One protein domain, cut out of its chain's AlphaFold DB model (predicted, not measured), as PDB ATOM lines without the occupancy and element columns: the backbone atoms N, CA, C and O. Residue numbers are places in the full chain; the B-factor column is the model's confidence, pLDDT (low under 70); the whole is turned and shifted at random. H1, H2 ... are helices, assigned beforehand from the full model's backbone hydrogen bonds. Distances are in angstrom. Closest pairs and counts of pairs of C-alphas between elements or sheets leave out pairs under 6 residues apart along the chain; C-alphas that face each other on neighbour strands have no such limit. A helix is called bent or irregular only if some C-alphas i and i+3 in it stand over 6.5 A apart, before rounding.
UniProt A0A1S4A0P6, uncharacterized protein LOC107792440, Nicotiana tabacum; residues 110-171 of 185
ATOM      1  N   LYS A 110      75.731  48.364-165.333       89.25
ATOM      2  CA  LYS A 110      76.724  49.279-165.910       89.25
ATOM      3  C   LYS A 110      76.290  49.794-167.284       89.25
ATOM      4  O   LYS A 110      76.483  50.977-167.546       89.25
ATOM      5  N   SER A 111      75.648  48.967-168.115       86.00
ATOM      6  CA  SER A 111      75.225  49.386-169.460       86.00
ATOM      7  C   SER A 111      74.218  50.540-169.451       86.00
ATOM      8  O   SER A 111      74.274  51.390-170.331       86.00
ATOM      9  N   PHE A 112      73.349  50.638-168.436       82.12
ATOM     10  CA  PHE A 112      72.375  51.737-168.345       82.12
ATOM     11  C   PHE A 112      73.002  53.097-168.037       82.12
ATOM     12  O   PHE A 112      72.403  54.121-168.334       82.12
ATOM     13  N   LYS A 113      74.193  53.133-167.429       71.88
ATOM     14  CA  LYS A 113      74.825  54.392-167.006       71.88
ATOM     15  C   LYS A 113      75.433  55.185-168.162       71.88
ATOM     16  O   LYS A 113      75.689  56.370-167.993       71.88
ATOM     17  N   ASN A 114      75.678  54.536-169.298       64.62
ATOM     18  CA  ASN A 114      76.410  55.132-170.413       64.62
ATOM     19  C   ASN A 114      75.498  55.860-171.409       64.62
ATOM     20  O   ASN A 114      75.967  56.730-172.131       64.62
ATOM     21  N   GLU A 115      74.210  55.523-171.447       61.62
ATOM     22  CA  GLU A 115      73.259  56.073-172.409       61.62
ATOM     23  C   GLU A 115      71.876  56.053-171.759       61.62
ATOM     24  O   GLU A 115      71.247  55.001-171.676       61.62
ATOM     25  N   LEU A 116      71.432  57.183-171.202       63.69
ATOM     26  CA  LEU A 116      70.091  57.316-170.635       63.69
ATOM     27  C   LEU A 116      69.221  58.132-171.580       63.69
ATOM     28  O   LEU A 116      69.609  59.211-172.018       63.69
ATOM     29  N   ASP A 117      68.017  57.628-171.831       58.41
ATOM     30  CA  ASP A 117      66.943  58.441-172.379       58.41
ATOM     31  C   ASP A 117      66.552  59.490-171.317       58.41
ATOM     32  O   ASP A 117      66.171  59.095-170.207       58.41
ATOM     33  N   PRO A 118      66.629  60.804-171.609       55.88
ATOM     34  CA  PRO A 118      66.182  61.851-170.688       55.88
ATOM     35  C   PRO A 118      64.704  61.709-170.273       55.88
ATOM     36  O   PRO A 118      64.308  62.246-169.238       55.88
ATOM     37  N   ASN A 119      63.900  60.934-171.011       57.97
ATOM     38  CA  ASN A 119      62.502  60.619-170.700       57.97
ATOM     39  C   ASN A 119      62.299  59.226-170.057       57.97
ATOM     40  O   ASN A 119      61.167  58.836-169.740       57.97
ATOM     41  N   GLY A 120      63.372  58.457-169.854       60.12
ATOM     42  CA  GLY A 120      63.351  57.067-169.398       60.12
ATOM     43  C   GLY A 120      63.059  56.905-167.905       60.12
ATOM     44  O   GLY A 120      63.951  56.635-167.107       60.12
ATOM     45  N   PHE A 121      61.792  57.022-167.503       70.19
ATOM     46  CA  PHE A 121      61.377  56.726-166.123       70.19
ATOM     47  C   PHE A 121      61.000  55.252-165.906       70.19
ATOM     48  O   PHE A 121      60.840  54.819-164.765       70.19
ATOM     49  N   ASN A 122      60.822  54.458-166.971       79.81
ATOM     50  CA  ASN A 122      60.454  53.046-166.852       79.81
ATOM     51  C   ASN A 122      61.006  52.184-168.006       79.81
ATOM     52  O   ASN A 122      61.175  52.644-169.126       79.81
ATOM     53  N   TRP A 123      61.246  50.891-167.757       88.00
ATOM     54  CA  TRP A 123      61.791  49.970-168.771       88.00
ATOM     55  C   TRP A 123      60.905  49.829-170.024       88.00
ATOM     56  O   TRP A 123      61.386  49.538-171.122       88.00
ATOM     57  N   LYS A 124      59.586  50.011-169.878       87.19
ATOM     58  CA  LYS A 124      58.640  49.894-170.996       87.19
ATOM     59  C   LYS A 124      58.721  51.094-171.942       87.19
ATOM     60  O   LYS A 124      58.502  50.891-173.130       87.19
ATOM     61  N   SER A 125      59.065  52.284-171.445       85.31
ATOM     62  CA  SER A 125      59.204  53.503-172.247       85.31
ATOM     63  C   SER A 125      60.507  53.551-173.038       85.31
ATOM     64  O   SER A 125      60.581  54.279-174.019       85.31
ATOM     65  N   ILE A 126      61.506  52.745-172.665       85.19
ATOM     66  CA  ILE A 126      62.730  52.589-173.455       85.19
ATOM     67  C   ILE A 126      62.375  52.001-174.825       85.19
ATOM     68  O   ILE A 126      61.745  50.934-174.917       85.19
ATOM     69  N   SER A 127      62.826  52.675-175.884       87.75
ATOM     70  CA  SER A 127      62.630  52.232-177.261       87.75
ATOM     71  C   SER A 127      63.220  50.834-177.492       87.75
ATOM     72  O   SER A 127      64.212  50.420-176.884       87.75
ATOM     73  N   ASN A 128      62.613  50.068-178.400       89.88
ATOM     74  CA  ASN A 128      63.138  48.746-178.754       89.88
ATOM     75  C   ASN A 128      64.528  48.824-179.399       89.88
ATOM     76  O   ASN A 128      65.289  47.865-179.316       89.88
ATOM     77  N   GLU A 129      64.864  49.947-180.029       90.19
ATOM     78  CA  GLU A 129      66.190  50.202-180.586       90.19
ATOM     79  C   GLU A 129      67.249  50.299-179.486       90.19
ATOM     80  O   GLU A 129      68.232  49.563-179.520       90.19
ATOM     81  N   LEU A 130      66.990  51.080-178.436       87.50
ATOM     82  CA  LEU A 130      67.918  51.208-177.314       87.50
ATOM     83  C   LEU A 130      68.070  49.882-176.544       87.50
ATOM     84  O   LEU A 130      69.175  49.486-176.177       87.50
ATOM     85  N   LYS A 131      66.986  49.102-176.408       91.31
ATOM     86  CA  LYS A 131      67.063  47.726-175.870       91.31
ATOM     87  C   LYS A 131      67.969  46.821-176.710       91.31
ATOM     88  O   LYS A 131      68.727  46.034-176.144       91.31
ATOM     89  N   LYS A 132      67.915  46.927-178.044       92.75
ATOM     90  CA  LYS A 132      68.807  46.175-178.945       92.75
ATOM     91  C   LYS A 132      70.264  46.604-178.777       92.75
ATOM     92  O   LYS A 132      71.123  45.726-178.792       92.75
ATOM     93  N   ILE A 133      70.532  47.897-178.588       91.50
ATOM     94  CA  ILE A 133      71.883  48.413-178.317       91.50
ATOM     95  C   ILE A 133      72.430  47.792-177.027       91.50
ATOM     96  O   ILE A 133      73.472  47.133-177.065       91.50
ATOM     97  N   TYR A 134      71.693  47.870-175.912       91.94
ATOM     98  CA  TYR A 134      72.132  47.269-174.645       91.94
ATOM     99  C   TYR A 134      72.347  45.752-174.741       91.94
ATOM    100  O   TYR A 134      73.318  45.225-174.194       91.94
ATOM    101  N   PHE A 135      71.468  45.032-175.444       95.25
ATOM    102  CA  PHE A 135      71.646  43.594-175.649       95.25
ATOM    103  C   PHE A 135      72.846  43.284-176.556       95.25
ATOM    104  O   PHE A 135      73.544  42.291-176.358       95.25
ATOM    105  N   GLY A 136      73.120  44.145-177.539       93.56
ATOM    106  CA  GLY A 136      74.319  44.083-178.371       93.56
ATOM    107  C   GLY A 136      75.598  44.197-177.546       93.56
ATOM    108  O   GLY A 136      76.507  43.389-177.725       93.56
ATOM    109  N   GLU A 137      75.642  45.125-176.593       93.25
ATOM    110  CA  GLU A 137      76.758  45.242-175.648       93.25
ATOM    111  C   GLU A 137      76.885  44.002-174.755       93.25
ATOM    112  O   GLU A 137      77.984  43.489-174.550       93.25
ATOM    113  N   PHE A 138      75.763  43.442-174.300       94.38
ATOM    114  CA  PHE A 138      75.766  42.192-173.539       94.38
ATOM    115  C   PHE A 138      76.359  41.019-174.345       94.38
ATOM    116  O   PHE A 138      77.213  40.290-173.838       94.38
ATOM    117  N   LYS A 139      76.024  40.898-175.636       93.81
ATOM    118  CA  LYS A 139      76.634  39.920-176.566       93.81
ATOM    119  C   LYS A 139      78.137  40.117-176.780       93.81
ATOM    120  O   LYS A 139      78.842  39.178-177.139       93.81
ATOM    121  N   LYS A 140      78.652  41.334-176.596       92.62
ATOM    122  CA  LYS A 140      80.098  41.602-176.668       92.62
ATOM    123  C   LYS A 140      80.834  41.192-175.394       92.62
ATOM    124  O   LYS A 140      82.058  41.089-175.432       92.62
ATOM    125  N   ALA A 141      80.131  40.984-174.286       92.69
ATOM    126  CA  ALA A 141      80.732  40.637-173.002       92.69
ATOM    127  C   ALA A 141      80.668  39.139-172.689       92.69
ATOM    128  O   ALA A 141      81.573  38.625-172.043       92.69
ATOM    129  N   PHE A 142      79.650  38.439-173.185       95.12
ATOM    130  CA  PHE A 142      79.410  37.020-172.920       95.12
ATOM    131  C   PHE A 142      79.330  36.229-174.229       95.12
ATOM    132  O   PHE A 142      79.109  36.807-175.293       95.12
ATOM    133  N   TYR A 143      79.497  34.910-174.157       95.12
ATOM    134  CA  TYR A 143      79.164  34.007-175.262       95.12
ATOM    135  C   TYR A 143      78.241  32.892-174.768       95.12
ATOM    136  O   TYR A 143      78.274  32.539-173.593       95.12
ATOM    137  N   TRP A 144      77.400  32.357-175.645       96.69
ATOM    138  CA  TRP A 144      76.483  31.253-175.359       96.69
ATOM    139  C   TRP A 144      76.270  30.405-176.606       96.69
ATOM    140  O   TRP A 144      76.582  30.833-177.716       96.69
ATOM    141  N   ASP A 145      75.713  29.212-176.412       95.94
ATOM    142  CA  ASP A 145      75.266  28.363-177.508       95.94
ATOM    143  C   ASP A 145      74.069  28.999-178.234       95.94
ATOM    144  O   ASP A 145      73.093  29.421-177.607       95.94
ATOM    145  N   SER A 146      74.116  29.056-179.564       95.75
ATOM    146  CA  SER A 146      73.054  29.651-180.383       95.75
ATOM    147  C   SER A 146      71.675  29.013-180.156       95.75
ATOM    148  O   SER A 146      70.661  29.692-180.319       95.75
ATOM    149  N   SER A 147      71.611  27.748-179.730       97.06
ATOM    150  CA  SER A 147      70.361  27.055-179.385       97.06
ATOM    151  C   SER A 147      69.610  27.700-178.216       97.06
ATOM    152  O   SER A 147      68.388  27.562-178.129       97.06
ATOM    153  N   ILE A 148      70.303  28.450-177.348       95.81
ATOM    154  CA  ILE A 148      69.700  29.124-176.191       95.81
ATOM    155  C   ILE A 148      69.512  30.633-176.388       95.81
ATOM    156  O   ILE A 148      69.094  31.304-175.445       95.81
ATOM    157  N   ASP A 149      69.757  31.184-177.582       96.12
ATOM    158  CA  ASP A 149      69.712  32.638-177.827       96.12
ATOM    159  C   ASP A 149      68.378  33.277-177.404       96.12
ATOM    160  O   ASP A 149      68.350  34.275-176.681       96.12
ATOM    161  N   SER A 150      67.261  32.641-177.766       96.69
ATOM    162  CA  SER A 150      65.923  33.101-177.375       96.69
ATOM    163  C   SER A 150      65.741  33.115-175.852       96.69
ATOM    164  O   SER A 150      65.255  34.094-175.281       96.69
ATOM    165  N   ALA A 151      66.195  32.061-175.166       97.00
ATOM    166  CA  ALA A 151      66.108  31.963-173.711       97.00
ATOM    167  C   ALA A 151      66.995  33.011-173.020       97.00
ATOM    168  O   ALA A 151      66.551  33.668-172.074       97.00
ATOM    169  N   VAL A 152      68.214  33.220-173.528       97.69
ATOM    170  CA  VAL A 152      69.125  34.273-173.068       97.69
ATOM    171  C   VAL A 152      68.477  35.636-173.219       97.69
ATOM    172  O   VAL A 152      68.459  36.400-172.255       97.69
ATOM    173  N   ARG A 153      67.889  35.932-174.379       96.75
ATOM    174  CA  ARG A 153      67.214  37.207-174.618       96.75
ATOM    175  C   ARG A 153      66.065  37.436-173.637       96.75
ATOM    176  O   ARG A 153      66.012  38.494-173.017       96.75
ATOM    177  N   ILE A 154      65.192  36.449-173.437       96.50
ATOM    178  CA  ILE A 154      64.061  36.551-172.498       96.50
ATOM    179  C   ILE A 154      64.559  36.805-171.068       96.50
ATOM    180  O   ILE A 154      64.067  37.703-170.379       96.50
ATOM    181  N   GLN A 155      65.547  36.034-170.610       97.38
ATOM    182  CA  GLN A 155      66.065  36.156-169.246       97.38
ATOM    183  C   GLN A 155      66.855  37.451-169.043       97.38
ATOM    184  O   GLN A 155      66.749  38.081-167.984       97.38
ATOM    185  N   TRP A 156      67.589  37.887-170.065       97.56
ATOM    186  CA  TRP A 156      68.253  39.182-170.089       97.56
ATOM    187  C   TRP A 156      67.238  40.319-169.998       97.56
ATOM    188  O   TRP A 156      67.381  41.161-169.115       97.56
ATOM    189  N   GLU A 157      66.171  40.313-170.804       96.12
ATOM    190  CA  GLU A 157      65.136  41.356-170.776       96.12
ATOM    191  C   GLU A 157      64.447  41.429-169.401       96.12
ATOM    192  O   GLU A 157      64.266  42.522-168.856       96.12
ATOM    193  N   ARG A 158      64.127  40.280-168.783       95.50
ATOM    194  CA  ARG A 158      63.551  40.233-167.422       95.50
ATOM    195  C   ARG A 158      64.498  40.818-166.378       95.50
ATOM    196  O   ARG A 158      64.073  41.600-165.523       95.50
ATOM    197  N   ARG A 159      65.782  40.452-166.433       95.00
ATOM    198  CA  ARG A 159      66.796  40.952-165.493       95.00
ATOM    199  C   ARG A 159      67.069  42.442-165.709       95.00
ATOM    200  O   ARG A 159      67.156  43.181-164.728       95.00
ATOM    201  N   ALA A 160      67.140  42.882-166.960       94.25
ATOM    202  CA  ALA A 160      67.318  44.274-167.349       94.25
ATOM    203  C   ALA A 160      66.164  45.147-166.853       94.25
ATOM    204  O   ALA A 160      66.414  46.150-166.189       94.25
ATOM    205  N   ALA A 161      64.915  44.713-167.040       93.56
ATOM    206  CA  ALA A 161      63.740  45.422-166.538       93.56
ATOM    207  C   ALA A 161      63.781  45.639-165.017       93.56
ATOM    208  O   ALA A 161      63.510  46.742-164.530       93.56
ATOM    209  N   LYS A 162      64.155  44.594-164.266       93.12
ATOM    210  CA  LYS A 162      64.300  44.675-162.808       93.12
ATOM    211  C   LYS A 162      65.398  45.668-162.420       93.12
ATOM    212  O   LYS A 162      65.139  46.605-161.673       93.12
ATOM    213  N   ARG A 163      66.601  45.508-162.983       92.06
ATOM    214  CA  ARG A 163      67.755  46.371-162.683       92.06
ATOM    215  C   ARG A 163      67.520  47.829-163.066       92.06
ATOM    216  O   ARG A 163      67.949  48.717-162.337       92.06
ATOM    217  N   TYR A 164      66.817  48.074-164.164       89.50
ATOM    218  CA  TYR A 164      66.448  49.418-164.586       89.50
ATOM    219  C   TYR A 164      65.471  50.067-163.598       89.50
ATOM    220  O   TYR A 164      65.649  51.215-163.206       89.50
ATOM    221  N   SER A 165      64.478  49.311-163.124       88.94
ATOM    222  CA  SER A 165      63.535  49.790-162.104       88.94
ATOM    223  C   SER A 165      64.241  50.110-160.779       88.94
ATOM    224  O   SER A 165      63.978  51.155-160.178       88.94
ATOM    225  N   ASP A 166      65.187  49.262-160.355       89.19
ATOM    226  CA  ASP A 166      66.028  49.508-159.174       89.19
ATOM    227  C   ASP A 166      66.877  50.782-159.348       89.19
ATOM    228  O   ASP A 166      67.020  51.575-158.416       89.19
ATOM    229  N   PHE A 167      67.429  50.995-160.547       85.94
ATOM    230  CA  PHE A 167      68.220  52.178-160.886       85.94
ATOM    231  C   PHE A 167      67.393  53.468-160.809       85.94
ATOM    232  O   PHE A 167      67.790  54.401-160.109       85.94
ATOM    233  N   VAL A 168      66.217  53.501-161.445       83.69
ATOM    234  CA  VAL A 168      65.312  54.662-161.394       83.69
ATOM    235  C   VAL A 168      64.850  54.939-159.962       83.69
ATOM    236  O   VAL A 168      64.812  56.093-159.538       83.69
ATOM    237  N   SER A 169      64.541  53.896-159.188       84.69
ATOM    238  CA  SER A 169      64.119  54.051-157.788       84.69
ATOM    239  C   SER A 169      65.203  54.720-156.939       84.69
ATOM    240  O   SER A 169      64.904  55.632-156.169       84.69
ATOM    241  N   LYS A 170      66.472  54.330-157.127       83.75
ATOM    242  CA  LYS A 170      67.619  54.971-156.464       83.75
ATOM    243  C   LYS A 170      67.802  56.423-156.902       83.75
ATOM    244  O   LYS A 170      68.032  57.279-156.057       83.75
ATOM    245  N   LEU A 171      67.651  56.712-158.196       81.81
ATOM    246  CA  LEU A 171      67.738  58.080-158.713       81.81
ATOM    247  C   LEU A 171      66.671  58.984-158.078       81.81
ATOM    248  O   LEU A 171      66.991  60.065-157.593       81.81
TER     249      LEU A 171
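AT A GLANCE: This is residues 110 to 171 of the 185 residues of the protein "uncharacterized protein LOC107792440" of Nicotiana tabacum (UniProt A0A1S4A0P6). One long helix, H2, makes the long axis, and a shorter helix, H1, crosses it steeply, its Phe 135 coming nearest at Arg 153 of H2. Before H1, residues 110 to 127 form a long loop without a named element, winding past the later part of H2, while residues 145 to 151 stick out free at the other end. The 62 printed residues hold two named helices, H1 then H2, and no named strand, and the class is all helix. The whole is compact, with a radius of gyration of the C-alphas of 12.0 A, yet elongated, spanning 36 by 19 by 17 A.

IN THESE COORDINATES: Find C-alpha 146 at (73.054, 29.651, -180.383); from there H2, residues 146 to 171, runs 36.1 A to C-alpha 171 at (67.738, 58.080, -158.713). It is irregular, with C-alphas 147 and 150 standing 7.8 A apart, and has a kink of 31 degrees near residue 153. Then look at C-alpha 128 at (63.138, 48.746, -178.754), where H1, residues 128 to 141, begins its 20.2 A.

HOW THE PARTS SIT: Look from H2 to H1: they are close but not clearly touching, with 2 pairs of C-alphas within 8 A. The closest C-alphas are those of Phe 135 and Arg 153, 7.8 A apart. Their lines stand at a steep tilt of 69.7 degrees, only just short of about perpendicular, and they run opposite ways. A tight link of 4 residues joins them. In H1 every O i to N i+4 pair is within hydrogen-bond range; in H2, 20 of 22 are.

THE WHOLE: The farthest two C-alphas, those of Ser 147 and Leu 171, are 37.4 A apart. The printed part has no cut. Check the B-factor column at residues 114 to 120, where pLDDT is under 70; the mean of the printed part is 87.4.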